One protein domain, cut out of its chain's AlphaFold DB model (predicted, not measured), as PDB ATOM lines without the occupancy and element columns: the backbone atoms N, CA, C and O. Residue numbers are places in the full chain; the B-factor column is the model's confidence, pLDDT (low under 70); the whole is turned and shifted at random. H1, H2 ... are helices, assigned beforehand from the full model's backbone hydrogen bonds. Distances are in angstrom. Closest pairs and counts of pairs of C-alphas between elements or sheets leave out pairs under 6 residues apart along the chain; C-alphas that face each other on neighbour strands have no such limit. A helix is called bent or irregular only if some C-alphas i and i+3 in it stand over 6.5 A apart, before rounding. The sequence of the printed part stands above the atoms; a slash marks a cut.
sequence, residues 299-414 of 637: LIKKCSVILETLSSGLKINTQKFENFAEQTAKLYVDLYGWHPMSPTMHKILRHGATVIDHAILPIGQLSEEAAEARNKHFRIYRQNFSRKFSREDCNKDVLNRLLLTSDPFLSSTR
ATOM      1  N   LEU A 299     135.647 136.184  97.277       89.19
ATOM      2  CA  LEU A 299     135.749 135.558  98.593       89.19
ATOM      3  C   LEU A 299     136.348 134.145  98.498       89.19
ATOM      4  O   LEU A 299     137.255 133.813  99.259       89.19
ATOM      5  N   ILE A 300     135.909 133.333  97.528       90.19
ATOM      6  CA  ILE A 300     136.464 131.987  97.308       90.19
ATOM      7  C   ILE A 300     137.960 132.046  96.981       90.19
ATOM      8  O   ILE A 300     138.727 131.249  97.519       90.19
ATOM      9  N   LYS A 301     138.395 132.980  96.128       91.06
ATOM     10  CA  LYS A 301     139.815 133.151  95.789       91.06
ATOM     11  C   LYS A 301     140.646 133.524  97.015       91.06
ATOM     12  O   LYS A 301     141.665 132.884  97.246       91.06
ATOM     13  N   LYS A 302     140.189 134.473  97.839       91.62
ATOM     14  CA  LYS A 302     140.890 134.847  99.080       91.62
ATOM     15  C   LYS A 302     140.979 133.683 100.066       91.62
ATOM     16  O   LYS A 302     142.051 133.412 100.598       91.62
ATOM     17  N   CYS A 303     139.890 132.935 100.247       91.50
ATOM     18  CA  CYS A 303     139.907 131.710 101.047       91.50
ATOM     19  C   CYS A 303     140.872 130.662 100.468       91.50
ATOM     20  O   CYS A 303     141.586 130.010 101.223       91.50
ATOM     21  N   SER A 304     140.938 130.524  99.141       91.88
ATOM     22  CA  SER A 304     141.889 129.628  98.475       91.88
ATOM     23  C   SER A 304     143.335 130.020  98.760       91.88
ATOM     24  O   SER A 304     144.132 129.139  99.058       91.88
ATOM     25  N   VAL A 305     143.670 131.313  98.710       93.44
ATOM     26  CA  VAL A 305     145.015 131.823  99.027       93.44
ATOM     27  C   VAL A 305     145.375 131.535 100.485       93.44
ATOM     28  O   VAL A 305     146.465 131.046 100.764       93.44
ATOM     29  N   ILE A 306     144.443 131.748 101.423       93.31
ATOM     30  CA  ILE A 306     144.656 131.417 102.842       93.31
ATOM     31  C   ILE A 306     144.946 129.920 103.006       93.31
ATOM     32  O   ILE A 306     145.957 129.552 103.598       93.31
ATOM     33  N   LEU A 307     144.115 129.043 102.443       92.38
ATOM     34  CA  LEU A 307     144.312 127.594 102.552       92.38
ATOM     35  C   LEU A 307     145.607 127.126 101.872       92.38
ATOM     36  O   LEU A 307     146.297 126.247 102.386       92.38
ATOM     37  N   GLU A 308     145.971 127.733 100.748       90.94
ATOM     38  CA  GLU A 308     147.226 127.480 100.043       90.94
ATOM     39  C   GLU A 308     148.444 127.874 100.892       90.94
ATOM     40  O   GLU A 308     149.388 127.096 101.011       90.94
ATOM     41  N   THR A 309     148.404 129.033 101.558       90.81
ATOM     42  CA  THR A 309     149.482 129.440 102.474       90.81
ATOM     43  C   THR A 309     149.601 128.515 103.682       90.81
ATOM     44  O   THR A 309     150.713 128.100 104.009       90.81
ATOM     45  N   LEU A 310     148.482 128.112 104.295       90.25
ATOM     46  CA  LEU A 310     148.473 127.193 105.439       90.25
ATOM     47  C   LEU A 310     148.978 125.789 105.063       90.25
ATOM     48  O   LEU A 310     149.704 125.168 105.836       90.25
ATOM     49  N   SER A 311     148.644 125.300 103.865       89.38
ATOM     50  CA  SER A 311     149.059 123.977 103.366       89.38
ATOM     51  C   SER A 311     150.459 123.945 102.736       89.38
ATOM     52  O   SER A 311     150.963 122.869 102.420       89.38
ATOM     53  N   SER A 312     151.119 125.098 102.580       87.25
ATOM     54  CA  SER A 312     152.434 125.206 101.928       87.25
ATOM     55  C   SER A 312     153.562 124.460 102.655       87.25
ATOM     56  O   SER A 312     154.524 124.030 102.019       87.25
ATOM     57  N   GLY A 313     153.461 124.309 103.983       85.31
ATOM     58  CA  GLY A 313     154.512 123.723 104.824       85.31
ATOM     59  C   GLY A 313     155.760 124.600 104.997       85.31
ATOM     60  O   GLY A 313     156.765 124.110 105.514       85.31
ATOM     61  N   LEU A 314     155.699 125.871 104.579       87.94
ATOM     62  CA  LEU A 314     156.763 126.874 104.692       87.94
ATOM     63  C   LEU A 314     156.463 127.879 105.812       87.94
ATOM     64  O   LEU A 314     155.321 128.007 106.255       87.94
ATOM     65  N   LYS A 315     157.485 128.619 106.264       88.94
ATOM     66  CA  LYS A 315     157.295 129.700 107.240       88.94
ATOM     67  C   LYS A 315     156.463 130.831 106.623       88.94
ATOM     68  O   LYS A 315     156.727 131.284 105.508       88.94
ATOM     69  N   ILE A 316     155.459 131.294 107.361       91.69
ATOM     70  CA  ILE A 316     154.506 132.324 106.927       91.69
ATOM     71  C   ILE A 316     154.871 133.647 107.605       91.69
ATOM     72  O   ILE A 316     155.230 133.666 108.780       91.69
ATOM     73  N   ASN A 317     154.761 134.764 106.885       91.94
ATOM     74  CA  ASN A 317     154.875 136.085 107.493       91.94
ATOM     75  C   ASN A 317     153.588 136.403 108.274       91.94
ATOM     76  O   ASN A 317     152.545 136.675 107.673       91.94
ATOM     77  N   THR A 318     153.678 136.381 109.603       91.62
ATOM     78  CA  THR A 318     152.545 136.543 110.528       91.62
ATOM     79  C   THR A 318     151.789 137.853 110.307       91.62
ATOM     80  O   THR A 318     150.573 137.826 110.121       91.62
ATOM     81  N   GLN A 319     152.491 138.986 110.205       92.38
ATOM     82  CA  GLN A 319     151.865 140.304 110.043       92.38
ATOM     83  C   GLN A 319     151.126 140.456 108.708       92.38
ATOM     84  O   GLN A 319     150.023 141.005 108.644       92.38
ATOM     85  N   LYS A 320     151.732 139.988 107.610       92.88
ATOM     86  CA  LYS A 320     151.087 140.049 106.291       92.88
ATOM     87  C   LYS A 320     149.865 139.135 106.232       92.88
ATOM     88  O   LYS A 320     148.851 139.519 105.650       92.88
ATOM     89  N   PHE A 321     149.960 137.954 106.841       94.50
ATOM     90  CA  PHE A 321     148.852 137.013 106.935       94.50
ATOM     91  C   PHE A 321     147.696 137.584 107.763       94.50
ATOM     92  O   PHE A 321     146.554 137.516 107.317       94.50
ATOM     93  N   GLU A 322     147.978 138.208 108.910       94.62
ATOM     94  CA  GLU A 322     146.969 138.859 109.756       94.62
ATOM     95  C   GLU A 322     146.184 139.924 108.983       94.62
ATOM     96  O   GLU A 322     144.955 139.873 108.925       94.62
ATOM     97  N   ASN A 323     146.891 140.825 108.294       95.12
ATOM     98  CA  ASN A 323     146.262 141.871 107.489       95.12
ATOM     99  C   ASN A 323     145.380 141.282 106.374       95.12
ATOM    100  O   ASN A 323     144.280 141.773 106.114       95.12
ATOM    101  N   PHE A 324     145.840 140.215 105.712       94.62
ATOM    102  CA  PHE A 324     145.080 139.543 104.654       94.62
ATOM    103  C   PHE A 324     143.839 138.813 105.197       94.62
ATOM    104  O   PHE A 324     142.758 138.873 104.601       94.62
ATOM    105  N   ALA A 325     143.968 138.163 106.354       94.69
ATOM    106  CA  ALA A 325     142.880 137.485 107.049       94.69
ATOM    107  C   ALA A 325     141.818 138.481 107.542       94.69
ATOM    108  O   ALA A 325     140.624 138.263 107.326       94.69
ATOM    109  N   GLU A 326     142.232 139.621 108.099       94.75
ATOM    110  CA  GLU A 326     141.321 140.671 108.557       94.75
ATOM    111  C   GLU A 326     140.545 141.300 107.389       94.75
ATOM    112  O   GLU A 326     139.327 141.479 107.469       94.75
ATOM    113  N   GLN A 327     141.217 141.581 106.267       94.56
ATOM    114  CA  GLN A 327     140.559 142.062 105.046       94.56
ATOM    115  C   GLN A 327     139.547 141.049 104.498       94.56
ATOM    116  O   GLN A 327     138.497 141.432 103.981       94.56
ATOM    117  N   THR A 328     139.853 139.756 104.601       94.19
ATOM    118  CA  THR A 328     138.949 138.681 104.170       94.19
ATOM    119  C   THR A 328     137.750 138.549 105.113       94.19
ATOM    120  O   THR A 328     136.628 138.368 104.645       94.19
ATOM    121  N   ALA A 329     137.948 138.725 106.423       94.38
ATOM    122  CA  ALA A 329     136.870 138.744 107.409       94.38
ATOM    123  C   ALA A 329     135.908 139.923 107.200       94.38
ATOM    124  O   ALA A 329     134.696 139.726 107.237       94.38
ATOM    125  N   LYS A 330     136.434 141.127 106.926       95.06
ATOM    126  CA  LYS A 330     135.618 142.310 106.588       95.06
ATOM    127  C   LYS A 330     134.756 142.040 105.354       95.06
ATOM    128  O   LYS A 330     133.539 142.159 105.426       95.06
ATOM    129  N   LEU A 331     135.368 141.519 104.285       93.56
ATOM    130  CA  LEU A 331     134.651 141.136 103.064       93.56
ATOM    131  C   LEU A 331     133.546 140.094 103.322       93.56
ATOM    132  O   LEU A 331     132.476 140.174 102.723       93.56
ATOM    133  N   TYR A 332     133.785 139.116 104.204       93.69
ATOM    134  CA  TYR A 332     132.773 138.121 104.568       93.69
ATOM    135  C   TYR A 332     131.560 138.763 105.247       93.69
ATOM    136  O   TYR A 332     130.428 138.451 104.889       93.69
ATOM    137  N   VAL A 333     131.786 139.657 106.213       93.75
ATOM    138  CA  VAL A 333     130.708 140.350 106.937       93.75
ATOM    139  C   VAL A 333     129.926 141.277 106.003       93.75
ATOM    140  O   VAL A 333     128.701 141.324 106.093       93.75
ATOM    141  N   ASP A 334     130.598 141.939 105.061       93.69
ATOM    142  CA  ASP A 334     129.942 142.819 104.089       93.69
ATOM    143  C   ASP A 334     129.021 142.043 103.127       93.69
ATOM    144  O   ASP A 334     127.911 142.483 102.830       93.69
ATOM    145  N   LEU A 335     129.456 140.869 102.646       91.94
ATOM    146  CA  LEU A 335     128.689 140.047 101.697       91.94
ATOM    147  C   LEU A 335     127.634 139.160 102.375       91.94
ATOM    148  O   LEU A 335     126.549 138.938 101.832       91.94
ATOM    149  N   TYR A 336     127.969 138.614 103.541       91.06
ATOM    150  CA  TYR A 336     127.221 137.549 104.208       91.06
ATOM    151  C   TYR A 336     126.994 137.834 105.695       91.06
ATOM    152  O   TYR A 336     126.875 136.902 106.480       91.06
ATOM    153  N   GLY A 337     126.878 139.100 106.104       90.12
ATOM    154  CA  GLY A 337     126.690 139.484 107.513       90.12
ATOM    155  C   GLY A 337     125.441 138.904 108.191       90.12
ATOM    156  O   GLY A 337     125.390 138.818 109.414       90.12
ATOM    157  N   TRP A 338     124.455 138.451 107.410       92.88
ATOM    158  CA  TRP A 338     123.289 137.706 107.904       92.88
ATOM    159  C   TRP A 338     123.633 136.284 108.382       92.88
ATOM    160  O   TRP A 338     122.863 135.692 109.134       92.88
ATOM    161  N   HIS A 339     124.765 135.726 107.946       91.12
ATOM    162  CA  HIS A 339     125.225 134.388 108.295       91.12
ATOM    163  C   HIS A 339     126.453 134.472 109.216       91.12
ATOM    164  O   HIS A 339     127.502 134.970 108.800       91.12
ATOM    165  N   PRO A 340     126.391 133.956 110.455       91.19
ATOM    166  CA  PRO A 340     127.557 133.947 111.330       91.19
ATOM    167  C   PRO A 340     128.661 133.051 110.754       91.19
ATOM    168  O   PRO A 340     128.401 131.962 110.239       91.19
ATOM    169  N   MET A 341     129.919 133.489 110.852       90.69
ATOM    170  CA  MET A 341     131.061 132.664 110.450       90.69
ATOM    171  C   MET A 341     131.062 131.339 111.219       90.69
ATOM    172  O   MET A 341     130.819 131.309 112.426       90.69
ATOM    173  N   SER A 342     131.397 130.243 110.533       94.06
ATOM    174  CA  SER A 342     131.606 128.967 111.215       94.06
ATOM    175  C   SER A 342     132.778 129.076 112.202       94.06
ATOM    176  O   SER A 342     133.705 129.859 111.963       94.06
ATOM    177  N   PRO A 343     132.804 128.272 113.282       94.12
ATOM    178  CA  PRO A 343     133.902 128.304 114.248       94.12
ATOM    179  C   PRO A 343     135.283 128.128 113.602       94.12
ATOM    180  O   PRO A 343     136.227 128.809 113.987       94.12
ATOM    181  N   THR A 344     135.405 127.269 112.586       92.81
ATOM    182  CA  THR A 344     136.661 127.061 111.846       92.81
ATOM    183  C   THR A 344     137.070 128.300 111.055       92.81
ATOM    184  O   THR A 344     138.217 128.729 111.147       92.81
ATOM    185  N   MET A 345     136.134 128.912 110.321       91.56
ATOM    186  CA  MET A 345     136.408 130.136 109.563       91.56
ATOM    187  C   MET A 345     136.804 131.279 110.502       91.56
ATOM    188  O   MET A 345     137.779 131.980 110.251       91.56
ATOM    189  N   HIS A 346     136.097 131.420 111.625       92.94
ATOM    190  CA  HIS A 346     136.411 132.407 112.650       92.94
ATOM    191  C   HIS A 346     137.810 132.192 113.243       92.94
ATOM    192  O   HIS A 346     138.596 133.135 113.307       92.94
ATOM    193  N   LYS A 347     138.158 130.950 113.612       94.06
ATOM    194  CA  LYS A 347     139.494 130.600 114.118       94.06
ATOM    195  C   LYS A 347     140.589 130.956 113.115       94.06
ATOM    196  O   LYS A 347     141.555 131.599 113.505       94.06
ATOM    197  N   ILE A 348     140.423 130.610 111.837       94.12
ATOM    198  CA  ILE A 348     141.413 130.915 110.793       94.12
ATOM    199  C   ILE A 348     141.553 132.429 110.594       94.12
ATOM    200  O   ILE A 348     142.666 132.945 110.601       94.12
ATOM    201  N   LEU A 349     140.438 133.148 110.440       94.38
ATOM    202  CA  LEU A 349     140.470 134.565 110.072       94.38
ATOM    203  C   LEU A 349     140.817 135.509 111.232       94.38
ATOM    204  O   LEU A 349     141.325 136.598 110.984       94.38
ATOM    205  N   ARG A 350     140.518 135.138 112.486       92.56
ATOM    206  CA  ARG A 350     140.749 135.993 113.668       92.56
ATOM    207  C   ARG A 350     141.916 135.544 114.533       92.56
ATOM    208  O   ARG A 350     142.620 136.393 115.058       92.56
ATOM    209  N   HIS A 351     142.113 134.238 114.689       93.44
ATOM    210  CA  HIS A 351     143.153 133.678 115.557       93.44
ATOM    211  C   HIS A 351     144.290 133.008 114.776       93.44
ATOM    212  O   HIS A 351     145.284 132.611 115.376       93.44
ATOM    213  N   GLY A 352     144.178 132.892 113.447       92.50
ATOM    214  CA  GLY A 352     145.142 132.162 112.625       92.50
ATOM    215  C   GLY A 352     146.560 132.718 112.725       92.50
ATOM    216  O   GLY A 352     147.493 131.942 112.890       92.50
ATOM    217  N   ALA A 353     146.724 134.045 112.704       93.44
ATOM    218  CA  ALA A 353     148.038 134.678 112.841       93.44
ATOM    219  C   ALA A 353     148.697 134.357 114.193       93.44
ATOM    220  O   ALA A 353     149.855 133.955 114.228       93.44
ATOM    221  N   THR A 354     147.935 134.441 115.288       93.00
ATOM    222  CA  THR A 354     148.411 134.094 116.635       93.00
ATOM    223  C   THR A 354     148.823 132.626 116.726       93.00
ATOM    224  O   THR A 354     149.856 132.318 117.310       93.00
ATOM    225  N   VAL A 355     148.046 131.713 116.130       92.12
ATOM    226  CA  VAL A 355     148.372 130.278 116.109       92.12
ATOM    227  C   VAL A 355     149.648 130.006 115.312       92.12
ATOM    228  O   VAL A 355     150.459 129.194 115.743       92.12
ATOM    229  N   ILE A 356     149.844 130.683 114.177       91.69
ATOM    230  CA  ILE A 356     151.061 130.556 113.360       91.69
ATOM    231  C   ILE A 356     152.291 131.042 114.135       91.69
ATOM    232  O   ILE A 356     153.335 130.405 114.054       91.69
ATOM    233  N   ASP A 357     152.163 132.134 114.887       90.62
ATOM    234  CA  ASP A 357     153.260 132.728 115.659       90.62
ATOM    235  C   ASP A 357     153.726 131.833 116.821       90.62
ATOM    236  O   ASP A 357     154.919 131.701 117.076       90.62
ATOM    237  N   HIS A 358     152.790 131.146 117.486       90.81
ATOM    238  CA  HIS A 358     153.098 130.233 118.596       90.81
ATOM    239  C   HIS A 358     153.477 128.813 118.138       90.81
ATOM    240  O   HIS A 358     153.823 127.969 118.969       90.81
ATOM    241  N   ALA A 359     153.378 128.502 116.843       87.56
ATOM    242  CA  ALA A 359     153.685 127.172 116.331       87.56
ATOM    243  C   ALA A 359     155.202 126.970 116.181       87.56
ATOM    244  O   ALA A 359     155.877 127.721 115.483       87.56
ATOM    245  N   ILE A 360     155.731 125.894 116.777       87.81
ATOM    246  CA  ILE A 360     157.161 125.530 116.704       87.81
ATOM    247  C   ILE A 360     157.586 125.211 115.259       87.81
ATOM    248  O   ILE A 360     158.698 125.518 114.836       87.81
ATOM    249  N   LEU A 361     156.687 124.585 114.493       86.69
ATOM    250  CA  LEU A 361     156.902 124.187 113.104       86.69
ATOM    251  C   LEU A 361     155.862 124.842 112.190       86.69
ATOM    252  O   LEU A 361     154.751 125.137 112.640       86.69
ATOM    253  N   PRO A 362     156.165 125.012 110.888       88.69
ATOM    254  CA  PRO A 362     155.190 125.489 109.917       88.69
ATOM    255  C   PRO A 362     153.885 124.693 109.983       88.69
ATOM    256  O   PRO A 362     153.894 123.462 109.923       88.69
ATOM    257  N   ILE A 363     152.752 125.394 110.056       87.75
ATOM    258  CA  ILE A 363     151.441 124.788 110.340       87.75
ATOM    259  C   ILE A 363     151.064 123.656 109.369       87.75
ATOM    260  O   ILE A 363     150.515 122.638 109.787       87.75
ATOM    261  N   GLY A 364     151.445 123.764 108.090       86.06
ATOM    262  CA  GLY A 364     151.219 122.708 107.099       86.06
ATOM    263  C   GLY A 364     151.921 121.386 107.435       86.06
ATOM    264  O   GLY A 364     151.407 120.316 107.115       86.06
ATOM    265  N   GLN A 365     153.055 121.424 108.143       87.12
ATOM    266  CA  GLN A 365     153.755 120.222 108.611       87.12
ATOM    267  C   GLN A 365     153.043 119.561 109.797       87.12
ATOM    268  O   GLN A 365     153.157 118.347 109.979       87.12
ATOM    269  N   LEU A 366     152.256 120.319 110.563       86.75
ATOM    270  CA  LEU A 366     151.464 119.836 111.698       86.75
ATOM    271  C   LEU A 366     150.075 119.312 111.292       86.75
ATOM    272  O   LEU A 366     149.341 118.821 112.140       86.75
ATOM    273  N   SER A 367     149.740 119.339 109.996       87.44
ATOM    274  CA  SER A 367     148.450 118.878 109.464       87.44
ATOM    275  C   SER A 367     148.135 117.404 109.778       87.44
ATOM    276  O   SER A 367     149.030 116.544 109.783       87.44
ATOM    277  N   GLU A 368     146.847 117.113 109.979       86.50
ATOM    278  CA  GLU A 368     146.284 115.775 110.204       86.50
ATOM    279  C   GLU A 368     146.069 114.966 108.912       86.50
ATOM    280  O   GLU A 368     145.965 113.740 108.967       86.50
ATOM    281  N   GLU A 369     146.121 115.600 107.733       86.00
ATOM    282  CA  GLU A 369     145.838 114.966 106.430       86.00
ATOM    283  C   GLU A 369     146.657 113.686 106.181       86.00
ATOM    284  O   GLU A 369     146.183 112.715 105.586       86.00
ATOM    285  N   ALA A 370     147.913 113.662 106.640       86.31
ATOM    286  CA  ALA A 370     148.786 112.499 106.497       86.31
ATOM    287  C   ALA A 370     148.295 111.292 107.318       86.31
ATOM    288  O   ALA A 370     148.439 110.146 106.874       86.31
ATOM    289  N   ALA A 371     147.719 111.544 108.498       86.50
ATOM    290  CA  ALA A 371     147.116 110.522 109.341       86.50
ATOM    291  C   ALA A 371     145.777 110.060 108.747       86.50
ATOM    292  O   ALA A 371     145.567 108.858 108.597       86.50
ATOM    293  N   GLU A 372     144.930 110.977 108.275       86.25
ATOM    294  CA  GLU A 372     143.655 110.627 107.632       86.25
ATOM    295  C   GLU A 372     143.847 109.789 106.361       86.25
ATOM    296  O   GLU A 372     143.150 108.796 106.129       86.25
ATOM    297  N   ALA A 373     144.851 110.117 105.543       87.69
ATOM    298  CA  ALA A 373     145.197 109.328 104.364       87.69
ATOM    299  C   ALA A 373     145.557 107.874 104.726       87.69
ATOM    300  O   ALA A 373     145.377 106.959 103.912       87.69
ATOM    301  N   ARG A 374     146.019 107.621 105.961       90.75
ATOM    302  CA  ARG A 374     146.295 106.270 106.467       90.75
ATOM    303  C   ARG A 374     145.023 105.441 106.644       90.75
ATOM    304  O   ARG A 374     145.100 104.226 106.464       90.75
ATOM    305  N   ASN A 375     143.851 106.053 106.837       90.19
ATOM    306  CA  ASN A 375     142.566 105.342 106.904       90.19
ATOM    307  C   ASN A 375     142.257 104.584 105.603       90.19
ATOM    308  O   ASN A 375     141.676 103.495 105.625       90.19
ATOM    309  N   LYS A 376     142.701 105.103 104.448       89.56
ATOM    310  CA  LYS A 376     142.608 104.384 103.166       89.56
ATOM    311  C   LYS A 376     143.440 103.100 103.191       89.56
ATOM    312  O   LYS A 376     142.941 102.043 102.803       89.56
ATOM    313  N   HIS A 377     144.683 103.182 103.663       90.38
ATOM    314  CA  HIS A 377     145.572 102.027 103.782       90.38
ATOM    315  C   HIS A 377     145.043 101.012 104.793       90.38
ATOM    316  O   HIS A 377     145.051  99.825 104.498       90.38
ATOM    317  N   PHE A 378     144.489 101.460 105.922       91.12
ATOM    318  CA  PHE A 378     143.852 100.579 106.901       91.12
ATOM    319  C   PHE A 378     142.773  99.693 106.258       91.12
ATOM    320  O   PHE A 378     142.782  98.473 106.430       91.12
ATOM    321  N   ARG A 379     141.882 100.280 105.443       90.44
ATOM    322  CA  ARG A 379     140.842  99.527 104.716       90.44
ATOM    323  C   ARG A 379     141.448  98.512 103.743       90.44
ATOM    324  O   ARG A 379     141.002  97.369 103.714       90.44
ATOM    325  N   ILE A 380     142.482  98.902 102.994       91.31
ATOM    326  CA  ILE A 380     143.178  98.029 102.031       91.31
ATOM    327  C   ILE A 380     143.906  96.880 102.742       91.31
ATOM    328  O   ILE A 380     143.778  95.727 102.334       91.31
ATOM    329  N   TYR A 381     144.638  97.165 103.820       92.62
ATOM    330  CA  TYR A 381     145.377  96.173 104.606       92.62
ATOM    331  C   TYR A 381     144.443  95.170 105.248       92.62
ATOM    332  O   TYR A 381     144.673  93.964 105.151       92.62
ATOM    333  N   ARG A 382     143.327  95.659 105.790       91.00
ATOM    334  CA  ARG A 382     142.269  94.792 106.272       91.00
ATOM    335  C   ARG A 382     141.683  93.979 105.125       91.00
ATOM    336  O   ARG A 382     141.465  92.803 105.311       91.00
ATOM    337  N   GLN A 383     141.415  94.514 103.942       90.81
ATOM    338  CA  GLN A 383     140.783  93.717 102.883       90.81
ATOM    339  C   GLN A 383     141.712  92.639 102.292       90.81
ATOM    340  O   GLN A 383     141.288  91.494 102.152       90.81
ATOM    341  N   ASN A 384     142.964  92.995 101.990       89.19
ATOM    342  CA  ASN A 384     143.834  92.205 101.109       89.19
ATOM    343  C   ASN A 384     145.021  91.531 101.818       89.19
ATOM    344  O   ASN A 384     145.576  90.574 101.284       89.19
ATOM    345  N   PHE A 385     145.441  92.026 102.987       89.31
ATOM    346  CA  PHE A 385     146.715  91.634 103.613       89.31
ATOM    347  C   PHE A 385     146.573  90.993 104.998       89.31
ATOM    348  O   PHE A 385     147.578  90.575 105.569       89.31
ATOM    349  N   SER A 386     145.352  90.891 105.527       91.44
ATOM    350  CA  SER A 386     145.064  90.284 106.830       91.44
ATOM    351  C   SER A 386     144.478  88.880 106.694       91.44
ATOM    352  O   SER A 386     143.625  88.651 105.829       91.44
ATOM    353  N   ARG A 387     144.811  87.985 107.623       90.25
ATOM    354  CA  ARG A 387     144.117  86.704 107.801       90.25
ATOM    355  C   ARG A 387     142.647  86.921 108.197       90.25
ATOM    356  O   ARG A 387     142.321  87.852 108.928       90.25
ATOM    357  N   LYS A 388     141.745  86.082 107.670       88.88
ATOM    358  CA  LYS A 388     140.276  86.236 107.791       88.88
ATOM    359  C   LYS A 388     139.576  85.212 108.675       88.88
ATOM    360  O   LYS A 388     138.359  85.259 108.788       88.88
ATOM    361  N   PHE A 389     140.331  84.317 109.301       88.94
ATOM    362  CA  PHE A 389     139.770  83.273 110.156       88.94
ATOM    363  C   PHE A 389     139.577  83.717 111.616       88.94
ATOM    364  O   PHE A 389     138.784  83.112 112.320       88.94
ATOM    365  N   SER A 390     140.266  84.773 112.068       92.44
ATOM    366  CA  SER A 390     140.109  85.353 113.408       92.44
ATOM    367  C   SER A 390     140.189  86.877 113.347       92.44
ATOM    368  O   SER A 390     140.941  87.448 112.549       92.44
ATOM    369  N   ARG A 391     139.397  87.548 114.190       89.19
ATOM    370  CA  ARG A 391     139.428  89.010 114.329       89.19
ATOM    371  C   ARG A 391     140.719  89.485 114.988       89.19
ATOM    372  O   ARG A 391     141.260  90.496 114.556       89.19
ATOM    373  N   GLU A 392     141.220  88.746 115.971       91.81
ATOM    374  CA  GLU A 392     142.468  89.065 116.665       91.81
ATOM    375  C   GLU A 392     143.664  88.997 115.704       91.81
ATOM    376  O   GLU A 392     144.404  89.967 115.553       91.81
ATOM    377  N   ASP A 393     143.790  87.905 114.943       92.38
ATOM    378  CA  ASP A 393     144.848  87.767 113.934       92.38
ATOM    379  C   ASP A 393     144.741  88.810 112.819       92.38
ATOM    380  O   ASP A 393     145.754  89.309 112.329       92.38
ATOM    381  N   CYS A 394     143.515  89.168 112.430       92.75
ATOM    382  CA  CYS A 394     143.264  90.236 111.470       92.75
ATOM    383  C   CYS A 394     143.797  91.580 111.991       92.75
ATOM    384  O   CYS A 394     144.523  92.271 111.275       92.75
ATOM    385  N   ASN A 395     143.485  91.924 113.242       92.62
ATOM    386  CA  ASN A 395     143.954  93.149 113.886       92.62
ATOM    387  C   ASN A 395     145.486  93.158 114.018       92.62
ATOM    388  O   ASN A 395     146.121  94.155 113.673       92.62
ATOM    389  N   LYS A 396     146.087  92.028 114.414       93.56
ATOM    390  CA  LYS A 396     147.545  91.851 114.497       93.56
ATOM    391  C   LYS A 396     148.229  92.043 113.142       93.56
ATOM    392  O   LYS A 396     149.241  92.732 113.052       93.56
ATOM    393  N   ASP A 397     147.677  91.469 112.074       93.81
ATOM    394  CA  ASP A 397     148.238  91.594 110.724       93.81
ATOM    395  C   ASP A 397     148.162  93.031 110.198       93.81
ATOM    396  O   ASP A 397     149.117  93.517 109.588       93.81
ATOM    397  N   VAL A 398     147.042  93.720 110.445       93.56
ATOM    398  CA  VAL A 398     146.872  95.125 110.057       93.56
ATOM    399  C   VAL A 398     147.848  96.016 110.822       93.56
ATOM    400  O   VAL A 398     148.519  96.834 110.194       93.56
ATOM    401  N   LEU A 399     147.985  95.821 112.138       94.12
ATOM    402  CA  LEU A 399     148.930  96.565 112.973       94.12
ATOM    403  C   LEU A 399     150.375  96.365 112.502       94.12
ATOM    404  O   LEU A 399     151.081  97.330 112.220       94.12
ATOM    405  N   ASN A 400     150.786  95.112 112.311       94.12
ATOM    406  CA  ASN A 400     152.119  94.781 111.814       94.12
ATOM    407  C   ASN A 400     152.381  95.384 110.430       94.12
ATOM    408  O   ASN A 400     153.459  95.912 110.165       94.12
ATOM    409  N   ARG A 401     151.399  95.353 109.521       93.19
ATOM    410  CA  ARG A 401     151.552  95.973 108.198       93.19
ATOM    411  C   ARG A 401     151.702  97.489 108.304       93.19
ATOM    412  O   ARG A 401     152.529  98.043 107.583       93.19
ATOM    413  N   LEU A 402     150.952  98.143 109.195       93.44
ATOM    414  CA  LEU A 402     151.096  99.575 109.453       93.44
ATOM    415  C   LEU A 402     152.515  99.897 109.925       93.44
ATOM    416  O   LEU A 402     153.162 100.712 109.268       93.44
ATOM    417  N   LEU A 403     153.026  99.173 110.927       93.69
ATOM    418  CA  LEU A 403     154.392  99.325 111.448       93.69
ATOM    419  C   LEU A 403     155.462  99.161 110.355       93.69
ATOM    420  O   LEU A 403     156.349  99.999 110.231       93.69
ATOM    421  N   LEU A 404     155.342  98.153 109.479       92.50
ATOM    422  CA  LEU A 404     156.269  97.976 108.346       92.50
ATOM    423  C   LEU A 404     156.236  99.142 107.354       92.50
ATOM    424  O   LEU A 404     157.242  99.484 106.728       92.50
ATOM    425  N   THR A 405     155.052  99.708 107.122       91.94
ATOM    426  CA  THR A 405     154.893 100.788 106.141       91.94
ATOM    427  C   THR A 405     155.375 102.127 106.680       91.94
ATOM    428  O   THR A 405     155.809 102.944 105.869       91.94
ATOM    429  N   SER A 406     155.316 102.328 108.001       91.69
ATOM    430  CA  SER A 406     155.788 103.522 108.707       91.69
ATOM    431  C   SER A 406     157.232 103.431 109.201       91.69
ATOM    432  O   SER A 406     157.740 104.436 109.684       91.69
ATOM    433  N   ASP A 407     157.891 102.274 109.087       92.88
ATOM    434  CA  ASP A 407     159.279 102.095 109.524       92.88
ATOM    435  C   ASP A 407     160.219 103.123 108.852       92.88
ATOM    436  O   ASP A 407     160.280 103.160 107.613       92.88
ATOM    437  N   PRO A 408     160.946 103.955 109.625       90.81
ATOM    438  CA  PRO A 408     161.778 105.028 109.078       90.81
ATOM    439  C   PRO A 408     162.898 104.523 108.164       90.81
ATOM    440  O   PRO A 408     163.075 105.035 107.057       90.81
ATOM    441  N   PHE A 409     163.595 103.469 108.590       89.25
ATOM    442  CA  PHE A 409     164.720 102.880 107.867       89.25
ATOM    443  C   PHE A 409     164.295 102.219 106.544       89.25
ATOM    444  O   PHE A 409     164.924 102.399 105.500       89.25
ATOM    445  N   LEU A 410     163.182 101.482 106.531       88.50
ATOM    446  CA  LEU A 410     162.645 100.931 105.286       88.50
ATOM    447  C   LEU A 410     162.110 102.029 104.367       88.50
ATOM    448  O   LEU A 410     162.239 101.919 103.151       88.50
ATOM    449  N   SER A 411     161.486 103.067 104.926       87.12
ATOM    450  CA  SER A 411     160.893 104.151 104.140       87.12
ATOM    451  C   SER A 411     161.938 105.009 103.432       87.12
ATOM    452  O   SER A 411     161.650 105.516 102.350       87.12
ATOM    453  N   SER A 412     163.144 105.146 103.991       84.31
ATOM    454  CA  SER A 412     164.253 105.856 103.340       84.31
ATOM    455  C   SER A 412     164.858 105.077 102.170       84.31
ATOM    456  O   SER A 412     165.268 105.677 101.182       84.31
ATOM    457  N   THR A 413     164.845 103.743 102.242       81.25
ATOM    458  CA  THR A 413     165.349 102.865 101.171       81.25
ATOM    459  C   THR A 413     164.421 102.847  99.943       81.25
ATOM    460  O   THR A 413     164.845 102.499  98.840       81.25
ATOM    461  N   ARG A 414     163.141 103.206 100.113       80.81
ATOM    462  CA  ARG A 414     162.137 103.222  99.033       80.81
ATOM    463  C   ARG A 414     162.338 104.412  98.099       80.81
ATOM    464  O   ARG A 414     162.685 105.514  98.530       80.81
TER     465      ARG A 414
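What this domain is: This is residues 299 to 414 of the 637 residues of an uncharacterized protein of Helicoverpa armigera (UniProt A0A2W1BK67). Two lobes make an elongated model: an up-and-down bundle of H1, H2 and H3, each running against the one before, and a V of H5 and H6, which H5 begins by leading away from the bundle. Short H4 sits between the bundle and H5, and H7 sticks out beyond H6. The 116 printed residues hold seven named helices, H1 to H7 in order, and no named strand; the class is all helix. The whole is extended, with a radius of gyration of the C-alphas of 20.6 A and spans of 60 by 34 by 22 A.

How they stand to each other: Begin at H2, residues 318 to 336. H3, residues 343 to 358, touches it at a shallow tilt of 10 degrees, opposite ways, a helical hairpin; the closest C-alphas, of Ala 325 and Leu 349, are 4.8 A apart. H1, residues 299 to 311, touches H2 residues 325 to 332 alone, a second helical hairpin at a shallow tilt of 30 degrees, with C-alphas 302 and 328 closest at 6.7 A. H1 and H3 are near each other. With residues 310 and 311 alone, H1 touches H4, residues 363 to 366; C-alphas 311 and 364 are closest at 4.5 A. H5, residues 369 to 384, is apart from H4. With residues 378 to 382 alone it touches H6, residues 391 to 406, at a steep tilt of 48 degrees, opposite ways; C-alphas 381 and 398 are closest at 5.7 A. H7, residues 408 to 413, is close to H6 but not clearly touching: C-alphas 405 and 411 are closest at 7.2 A. Every O i to N i+4 pair is within hydrogen-bond range in H1, H2 and H6, against 10 of 12 in H3, 8 of 12 in H5 and 1 of 2 in H7; H4 is too short for one.

Where its parts are: Find C-alpha 318 at (152.545, 136.543, 110.528); from there H2 runs 26.1 A to C-alpha 336. H1 spans 18.3 A, H5 23.5 A and H6 22.6 A. H3 spans 19.8 A and is irregular, with C-alphas 350 and 353 7.5 A apart and a kink of 65 degrees near residue 351. H7 ends at C-alpha 413, at (165.349, 102.865, 101.171).

The domain as a whole: Look at Asp 334 and Phe 389 for the two C-alphas farthest apart, 60.7 A. The printed part has no cut and no long link. Its mean pLDDT is 91.0, and no printed residue is under 70.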